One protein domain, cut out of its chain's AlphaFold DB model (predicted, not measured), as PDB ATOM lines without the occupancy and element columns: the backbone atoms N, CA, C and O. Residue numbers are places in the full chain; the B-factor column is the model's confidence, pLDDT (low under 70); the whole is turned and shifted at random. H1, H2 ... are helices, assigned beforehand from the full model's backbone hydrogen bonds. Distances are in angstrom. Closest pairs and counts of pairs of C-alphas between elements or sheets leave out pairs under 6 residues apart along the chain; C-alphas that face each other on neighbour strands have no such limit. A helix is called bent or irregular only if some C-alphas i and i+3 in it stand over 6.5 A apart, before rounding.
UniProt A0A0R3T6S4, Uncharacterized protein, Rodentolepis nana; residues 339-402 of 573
ATOM      1  N   ILE A 339     225.172 138.693 274.944       57.06
ATOM      2  CA  ILE A 339     226.474 138.821 275.582       57.06
ATOM      3  C   ILE A 339     226.445 140.194 276.231       57.06
ATOM      4  O   ILE A 339     226.460 141.189 275.527       57.06
ATOM      5  N   SER A 340     226.303 140.260 277.555       60.47
ATOM      6  CA  SER A 340     226.068 141.529 278.254       60.47
ATOM      7  C   SER A 340     227.284 142.450 278.202       60.47
ATOM      8  O   SER A 340     227.207 143.596 278.629       60.47
ATOM      9  N   ASP A 341     228.400 141.927 277.703       78.69
ATOM     10  CA  ASP A 341     229.620 142.659 277.450       78.69
ATOM     11  C   ASP A 341     229.467 143.514 276.184       78.69
ATOM     12  O   ASP A 341     229.470 143.037 275.045       78.69
ATOM     13  N   HIS A 342     229.305 144.806 276.432       79.31
ATOM     14  CA  HIS A 342     229.134 145.836 275.425       79.31
ATOM     15  C   HIS A 342     230.330 145.934 274.457       79.31
ATOM     16  O   HIS A 342     230.130 146.144 273.257       79.31
ATOM     17  N   ASP A 343     231.561 145.723 274.934       78.75
ATOM     18  CA  ASP A 343     232.766 145.809 274.097       78.75
ATOM     19  C   ASP A 343     232.806 144.667 273.087       78.75
ATOM     20  O   ASP A 343     233.148 144.849 271.912       78.75
ATOM     21  N   ILE A 344     232.377 143.488 273.534       75.75
ATOM     22  CA  ILE A 344     232.221 142.331 272.667       75.75
ATOM     23  C   ILE A 344     231.150 142.610 271.606       75.75
ATOM     24  O   ILE A 344     231.409 142.371 270.423       75.75
ATOM     25  N   MET A 345     229.989 143.164 271.986       81.25
ATOM     26  CA  MET A 345     228.938 143.497 271.019       81.25
ATOM     27  C   MET A 345     229.439 144.461 269.934       81.25
ATOM     28  O   MET A 345     229.264 144.202 268.743       81.25
ATOM     29  N   GLN A 346     230.120 145.540 270.332       85.81
ATOM     30  CA  GLN A 346     230.696 146.496 269.389       85.81
ATOM     31  C   GLN A 346     231.722 145.855 268.459       85.81
ATOM     32  O   GLN A 346     231.773 146.186 267.272       85.81
ATOM     33  N   LYS A 347     232.557 144.947 268.975       82.50
ATOM     34  CA  LYS A 347     233.552 144.244 268.162       82.50
ATOM     35  C   LYS A 347     232.880 143.428 267.058       82.50
ATOM     36  O   LYS A 347     233.332 143.493 265.920       82.50
ATOM     37  N   VAL A 348     231.773 142.748 267.365       76.69
ATOM     38  CA  VAL A 348     230.970 141.999 266.377       76.69
ATOM     39  C   VAL A 348     230.461 142.925 265.288       76.69
ATOM     40  O   VAL A 348     230.670 142.665 264.106       76.69
ATOM     41  N   ILE A 349     229.831 144.027 265.697       85.44
ATOM     42  CA  ILE A 349     229.223 144.982 264.771       85.44
ATOM     43  C   ILE A 349     230.294 145.589 263.862       85.44
ATOM     44  O   ILE A 349     230.100 145.688 262.655       85.44
ATOM     45  N   ARG A 350     231.465 145.938 264.408       84.12
ATOM     46  CA  ARG A 350     232.593 146.455 263.616       84.12
ATOM     47  C   ARG A 350     233.151 145.422 262.637       84.12
ATOM     48  O   ARG A 350     233.588 145.805 261.555       84.12
ATOM     49  N   SER A 351     233.152 144.142 263.002       77.88
ATOM     50  CA  SER A 351     233.609 143.057 262.128       77.88
ATOM     51  C   SER A 351     232.607 142.709 261.026       77.88
ATOM     52  O   SER A 351     233.030 142.264 259.962       77.88
ATOM     53  N   ASN A 352     231.309 142.935 261.242       80.31
ATOM     54  CA  ASN A 352     230.274 142.731 260.234       80.31
ATOM     55  C   ASN A 352     229.189 143.817 260.323       80.31
ATOM     56  O   ASN A 352     228.146 143.627 260.940       80.31
ATOM     57  N   LEU A 353     229.444 144.966 259.687       82.94
ATOM     58  CA  LEU A 353     228.550 146.133 259.733       82.94
ATOM     59  C   LEU A 353     227.212 145.919 259.005       82.94
ATOM     60  O   LEU A 353     226.294 146.713 259.204       82.94
ATOM     61  N   LEU A 354     227.123 144.920 258.121       75.69
ATOM     62  CA  LEU A 354     225.970 144.724 257.237       75.69
ATOM     63  C   LEU A 354     224.976 143.701 257.796       75.69
ATOM     64  O   LEU A 354     223.779 143.836 257.559       75.69
ATOM     65  N   ASP A 355     225.462 142.696 258.526       74.12
ATOM     66  CA  ASP A 355     224.640 141.565 258.955       74.12
ATOM     67  C   ASP A 355     225.137 140.992 260.290       74.12
ATOM     68  O   ASP A 355     225.914 140.036 260.349       74.12
ATOM     69  N   PHE A 356     224.721 141.623 261.388       81.25
ATOM     70  CA  PHE A 356     224.991 141.136 262.736       81.25
ATOM     71  C   PHE A 356     223.682 140.779 263.454       81.25
ATOM     72  O   PHE A 356     222.615 141.293 263.127       81.25
ATOM     73  N   PRO A 357     223.736 139.891 264.458       80.44
ATOM     74  CA  PRO A 357     222.566 139.510 265.237       80.44
ATOM     75  C   PRO A 357     221.777 140.696 265.808       80.44
ATOM     76  O   PRO A 357     222.316 141.505 266.560       80.44
ATOM     77  N   ILE A 358     220.459 140.714 265.599       83.94
ATOM     78  CA  ILE A 358     219.553 141.699 266.218       83.94
ATOM     79  C   ILE A 358     219.665 141.705 267.759       83.94
ATOM     80  O   ILE A 358     219.445 142.728 268.403       83.94
ATOM     81  N   SER A 359     220.051 140.587 268.385       79.81
ATOM     82  CA  SER A 359     220.291 140.521 269.837       79.81
ATOM     83  C   SER A 359     221.467 141.385 270.320       79.81
ATOM     84  O   SER A 359     221.634 141.551 271.526       79.81
ATOM     85  N   TYR A 360     222.250 141.954 269.402       87.31
ATOM     86  CA  TYR A 360     223.396 142.822 269.665       87.31
ATOM     87  C   TYR A 360     223.045 144.290 269.388       87.31
ATOM     88  O   TYR A 360     223.936 145.131 269.352       87.31
ATOM     89  N   ALA A 361     221.758 144.618 269.212       91.31
ATOM     90  CA  ALA A 361     221.287 145.978 268.952       91.31
ATOM     91  C   ALA A 361     221.826 147.011 269.958       91.31
ATOM     92  O   ALA A 361     222.116 148.143 269.586       91.31
ATOM     93  N   ASP A 362     222.023 146.618 271.220       92.62
ATOM     94  CA  ASP A 362     222.588 147.502 272.243       92.62
ATOM     95  C   ASP A 362     224.078 147.811 272.061       92.62
ATOM     96  O   ASP A 362     224.553 148.823 272.564       92.62
ATOM     97  N   GLY A 363     224.807 147.012 271.281       91.81
ATOM     98  CA  GLY A 363     226.181 147.315 270.886       91.81
ATOM     99  C   GLY A 363     226.293 148.500 269.926       91.81
ATOM    100  O   GLY A 363     227.402 148.910 269.601       91.81
ATOM    101  N   LEU A 364     225.173 149.059 269.452       94.38
ATOM    102  CA  LEU A 364     225.179 150.300 268.676       94.38
ATOM    103  C   LEU A 364     225.529 151.523 269.526       94.38
ATOM    104  O   LEU A 364     226.007 152.523 268.985       94.38
ATOM    105  N   TYR A 365     225.295 151.456 270.839       93.81
ATOM    106  CA  TYR A 365     225.643 152.530 271.755       93.81
ATOM    107  C   TYR A 365     227.158 152.769 271.724       93.81
ATOM    108  O   TYR A 365     227.951 151.835 271.787       93.81
ATOM    109  N   GLY A 366     227.583 154.022 271.560       89.69
ATOM    110  CA  GLY A 366     229.001 154.388 271.510       89.69
ATOM    111  C   GLY A 366     229.761 153.988 270.234       89.69
ATOM    112  O   GLY A 366     230.980 154.157 270.190       89.69
ATOM    113  N   LEU A 367     229.098 153.470 269.190       90.88
ATOM    114  CA  LEU A 367     229.738 153.338 267.875       90.88
ATOM    115  C   LEU A 367     230.013 154.712 267.275       90.88
ATOM    116  O   LEU A 367     229.158 155.592 267.340       90.88
ATOM    117  N   ASP A 368     231.163 154.889 266.624       92.38
ATOM    118  CA  ASP A 368     231.432 156.130 265.906       92.38
ATOM    119  C   ASP A 368     230.348 156.396 264.846       92.38
ATOM    120  O   ASP A 368     229.775 155.472 264.259       92.38
ATOM    121  N   VAL A 369     230.069 157.677 264.602       88.88
ATOM    122  CA  VAL A 369     228.955 158.123 263.751       88.88
ATOM    123  C   VAL A 369     229.017 157.501 262.351       88.88
ATOM    124  O   VAL A 369     227.981 157.150 261.787       88.88
ATOM    125  N   ILE A 370     230.219 157.303 261.797       88.00
ATOM    126  CA  ILE A 370     230.398 156.743 260.451       88.00
ATOM    127  C   ILE A 370     229.987 155.267 260.434       88.00
ATOM    128  O   ILE A 370     229.232 154.852 259.551       88.00
ATOM    129  N   SER A 371     230.457 154.477 261.401       89.38
ATOM    130  CA  SER A 371     230.073 153.068 261.542       89.38
ATOM    131  C   SER A 371     228.576 152.922 261.799       89.38
ATOM    132  O   SER A 371     227.920 152.121 261.135       89.38
ATOM    133  N   LEU A 372     228.012 153.747 262.687       94.69
ATOM    134  CA  LEU A 372     226.582 153.746 262.981       94.69
ATOM    135  C   LEU A 372     225.742 154.029 261.725       94.69
ATOM    136  O   LEU A 372     224.788 153.310 261.441       94.69
ATOM    137  N   HIS A 373     226.113 155.036 260.927       92.19
ATOM    138  CA  HIS A 373     225.395 155.360 259.689       92.19
ATOM    139  C   HIS A 373     225.458 154.220 258.671       92.19
ATOM    140  O   HIS A 373     224.464 153.952 257.995       92.19
ATOM    141  N   LYS A 374     226.604 153.537 258.564       89.31
ATOM    142  CA  LYS A 374     226.748 152.361 257.693       89.31
ATOM    143  C   LYS A 374     225.843 151.218 258.131       89.31
ATOM    144  O   LYS A 374     225.221 150.612 257.267       89.31
ATOM    145  N   VAL A 375     225.755 150.952 259.432       92.06
ATOM    146  CA  VAL A 375     224.838 149.936 259.962       92.06
ATOM    147  C   VAL A 375     223.398 150.289 259.607       92.06
ATOM    148  O   VAL A 375     222.714 149.498 258.970       92.06
ATOM    149  N   ILE A 376     222.954 151.504 259.943       92.50
ATOM    150  CA  ILE A 376     221.566 151.942 259.731       92.50
ATOM    151  C   ILE A 376     221.143 151.810 258.263       92.50
ATOM    152  O   ILE A 376     220.025 151.394 257.976       92.50
ATOM    153  N   ARG A 377     222.027 152.165 257.324       90.44
ATOM    154  CA  ARG A 377     221.696 152.149 255.892       90.44
ATOM    155  C   ARG A 377     221.636 150.756 255.282       90.44
ATOM    156  O   ARG A 377     220.957 150.597 254.274       90.44
ATOM    157  N   ASN A 378     222.373 149.797 255.836       84.94
ATOM    158  CA  ASN A 378     222.598 148.514 255.174       84.94
ATOM    159  C   ASN A 378     222.050 147.307 255.941       84.94
ATOM    160  O   ASN A 378     222.016 146.216 255.378       84.94
ATOM    161  N   HIS A 379     221.639 147.473 257.199       88.56
ATOM    162  CA  HIS A 379     221.103 146.367 257.980       88.56
ATOM    163  C   HIS A 379     219.777 145.884 257.379       88.56
ATOM    164  O   HIS A 379     218.825 146.653 257.237       88.56
ATOM    165  N   THR A 380     219.714 144.594 257.045       81.81
ATOM    166  CA  THR A 380     218.605 143.978 256.295       81.81
ATOM    167  C   THR A 380     217.265 144.039 257.032       81.81
ATOM    168  O   THR A 380     216.228 144.208 256.397       81.81
ATOM    169  N   ASP A 381     217.289 143.959 258.364       87.38
ATOM    170  CA  ASP A 381     216.112 144.088 259.233       87.38
ATOM    171  C   ASP A 381     216.302 145.211 260.263       87.38
ATOM    172  O   ASP A 381     216.501 144.999 261.462       87.38
ATOM    173  N   PHE A 382     216.365 146.447 259.764       90.88
ATOM    174  CA  PHE A 382     216.610 147.618 260.606       90.88
ATOM    175  C   PHE A 382     215.457 147.907 261.588       90.88
ATOM    176  O   PHE A 382     215.696 148.405 262.690       90.88
ATOM    177  N   ALA A 383     214.215 147.564 261.232       92.25
ATOM    178  CA  ALA A 383     213.060 147.767 262.105       92.25
ATOM    179  C   ALA A 383     213.129 146.869 263.347       92.25
ATOM    180  O   ALA A 383     213.062 147.374 264.472       92.25
ATOM    181  N   ALA A 384     213.371 145.563 263.174       88.69
ATOM    182  CA  ALA A 384     213.541 144.662 264.310       88.69
ATOM    183  C   ALA A 384     214.760 145.036 265.162       88.69
ATOM    184  O   ALA A 384     214.702 144.937 266.392       88.69
ATOM    185  N   LEU A 385     215.838 145.514 264.527       92.94
ATOM    186  CA  LEU A 385     217.016 146.032 265.218       92.94
ATOM    187  C   LEU A 385     216.649 147.187 266.160       92.94
ATOM    188  O   LEU A 385     216.928 147.098 267.357       92.94
ATOM    189  N   LEU A 386     215.963 148.227 265.668       94.62
ATOM    190  CA  LEU A 386     215.525 149.355 266.501       94.62
ATOM    191  C   LEU A 386     214.565 148.916 267.613       94.62
ATOM    192  O   LEU A 386     214.749 149.306 268.768       94.62
ATOM    193  N   CYS A 387     213.595 148.050 267.316       93.38
ATOM    194  CA  CYS A 387     212.657 147.520 268.309       93.38
ATOM    195  C   CYS A 387     213.354 146.768 269.459       93.38
ATOM    196  O   CYS A 387     212.835 146.715 270.580       93.38
ATOM    197  N   ARG A 388     214.552 146.219 269.221       92.31
ATOM    198  CA  ARG A 388     215.334 145.469 270.216       92.31
ATOM    199  C   ARG A 388     216.341 146.296 271.002       92.31
ATOM    200  O   ARG A 388     216.816 145.804 272.021       92.31
ATOM    201  N   THR A 389     216.603 147.534 270.601       94.38
ATOM    202  CA  THR A 389     217.439 148.449 271.389       94.38
ATOM    203  C   THR A 389     216.801 148.784 272.742       94.38
ATOM    204  O   THR A 389     215.573 148.878 272.881       94.38
ATOM    205  N   LYS A 390     217.641 148.983 273.757       93.69
ATOM    206  CA  LYS A 390     217.273 149.649 275.008       93.69
ATOM    207  C   LYS A 390     217.045 151.147 274.780       93.69
ATOM    208  O   LYS A 390     217.590 151.701 273.822       93.69
ATOM    209  N   PRO A 391     216.280 151.820 275.660       92.94
ATOM    210  CA  PRO A 391     216.050 153.264 275.587       92.94
ATOM    211  C   PRO A 391     217.327 154.102 275.434       92.94
ATOM    212  O   PRO A 391     217.365 155.020 274.619       92.94
ATOM    213  N   GLU A 392     218.395 153.778 276.165       90.44
ATOM    214  CA  GLU A 392     219.660 154.521 276.134       90.44
ATOM    215  C   GLU A 392     220.354 154.388 274.774       90.44
ATOM    216  O   GLU A 392     220.785 155.383 274.186       90.44
ATOM    217  N   THR A 393     220.399 153.165 274.237       94.69
ATOM    218  CA  THR A 393     220.922 152.880 272.898       94.69
ATOM    219  C   THR A 393     220.090 153.576 271.829       94.69
ATOM    220  O   THR A 393     220.641 154.222 270.942       94.69
ATOM    221  N   PHE A 394     218.764 153.512 271.930       95.19
ATOM    222  CA  PHE A 394     217.875 154.176 270.986       95.19
ATOM    223  C   PHE A 394     218.087 155.697 270.971       95.19
ATOM    224  O   PHE A 394     218.238 156.289 269.902       95.19
ATOM    225  N   ASN A 395     218.180 156.328 272.146       90.50
ATOM    226  CA  ASN A 395     218.456 157.762 272.262       90.50
ATOM    227  C   ASN A 395     219.821 158.133 271.663       90.50
ATOM    228  O   ASN A 395     219.942 159.168 271.001       90.50
ATOM    229  N   TYR A 396     220.837 157.281 271.838       92.69
ATOM    230  CA  TYR A 396     222.139 157.452 271.192       92.69
ATOM    231  C   TYR A 396     222.031 157.418 269.662       92.69
ATOM    232  O   TYR A 396     222.566 158.303 268.990       92.69
ATOM    233  N   ILE A 397     221.313 156.435 269.109       94.88
ATOM    234  CA  ILE A 397     221.098 156.295 267.663       94.88
ATOM    235  C   ILE A 397     220.353 157.519 267.128       94.88
ATOM    236  O   ILE A 397     220.816 158.135 266.172       94.88
ATOM    237  N   LEU A 398     219.252 157.918 267.768       92.25
ATOM    238  CA  LEU A 398     218.462 159.076 267.350       92.25
ATOM    239  C   LEU A 398     219.287 160.371 267.362       92.25
ATOM    240  O   LEU A 398     219.151 161.204 266.468       92.25
ATOM    241  N   SER A 399     220.181 160.514 268.343       87.31
ATOM    242  CA  SER A 399     221.056 161.681 268.474       87.31
ATOM    243  C   SER A 399     222.139 161.747 267.400       87.31
ATOM    244  O   SER A 399     222.454 162.820 266.896       87.31
ATOM    245  N   ASN A 400     222.706 160.599 267.030       90.94
ATOM    246  CA  ASN A 400     223.826 160.529 266.091       90.94
ATOM    247  C   ASN A 400     223.392 160.254 264.642       90.94
ATOM    248  O   ASN A 400     224.194 160.405 263.720       90.94
ATOM    249  N   ALA A 401     222.137 159.863 264.418       92.62
ATOM    250  CA  ALA A 401     221.572 159.552 263.110       92.62
ATOM    251  C   ALA A 401     220.102 160.014 263.011       92.62
ATOM    252  O   ALA A 401     219.202 159.190 262.870       92.62
ATOM    253  N   PRO A 402     219.815 161.329 263.029       87.38
ATOM    254  CA  PRO A 402     218.438 161.847 263.041       87.38
ATOM    255  C   PRO A 402     217.603 161.428 261.816       87.38
ATOM    256  O   PRO A 402     216.372 161.360 261.886       87.38
TER     257      PRO A 402
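What this domain is: This is residues 339 to 402 of the 573 residues of an uncharacterized protein of Rodentolepis nana (UniProt A0A0R3T6S4). What shape do the helices make? Five short helices form a rounded, compact body with H2 in its middle: H1 and H4 pack across H2 from opposite sides, and H5 packs on it too. H3 makes a corner with H5 where their ends meet. What is the make-up? The printed part has 64 residues with five named helices, H1 to H5 in chain order, and no named strand; its class is all helix. The radius of gyration of the C-alphas is 10.1 A, and the spans are 26 by 22 by 21 A.

How they stand to each other: What does the first of the longest helices touch? H1, residues 342 to 351, touches H2, residues 358 to 364, about perpendicular at 79 degrees; their closest C-alphas, Met 345 and Gly 363, are 4.7 A apart. What else touches H2, the hub? H4, residues 382 to 388, touches it about perpendicular at 86 degrees, closest at C-alphas Ile 358 and Leu 385, 5.1 A. H5, residues 391 to 400, touches it at a steep tilt of 59 degrees, the same way, closest at C-alphas Asp 362 and Thr 393, 5.7 A. Where is the remaining helix? H3, residues 369 to 378, and H5 only just touch, with 3 pairs of C-alphas within 8 A, and only at their ends; the closest C-alphas, Val 369 and Asn 400, are 6.1 A apart. H1 is apart from H4 and H5. How do the backbones run? In H1, H3, H4 and H5 every O i to N i+4 pair is within hydrogen-bond range; in H2 0 of 3 are, beside 3 of 4 O i to N i+3 pairs. H2 is irregular: C-alphas 359 and 362 are 7.7 A apart.

Where its parts are: Where do the first and last helices lie? H1, 14.3 A long, begins at C-alpha 342 (229.134, 145.836, 275.425). H5, 14.3 A, ends at C-alpha 400 (223.826, 160.529, 266.091). How long are the others? H3 measures 14.4 A, H2 10.6 A and H4 9.9 A from first to last C-alpha.

The domain as a whole: How far does it reach? The two C-alphas farthest apart, Ile 339 and Pro 402, are 27.4 A apart. Is it continuous? The printed part has no cut; the link H1 to H2 is short, the other three are tight. Where is confidence low? Residues 339 to 340 are under 70, and the mean pLDDT of the printed part is 86.9.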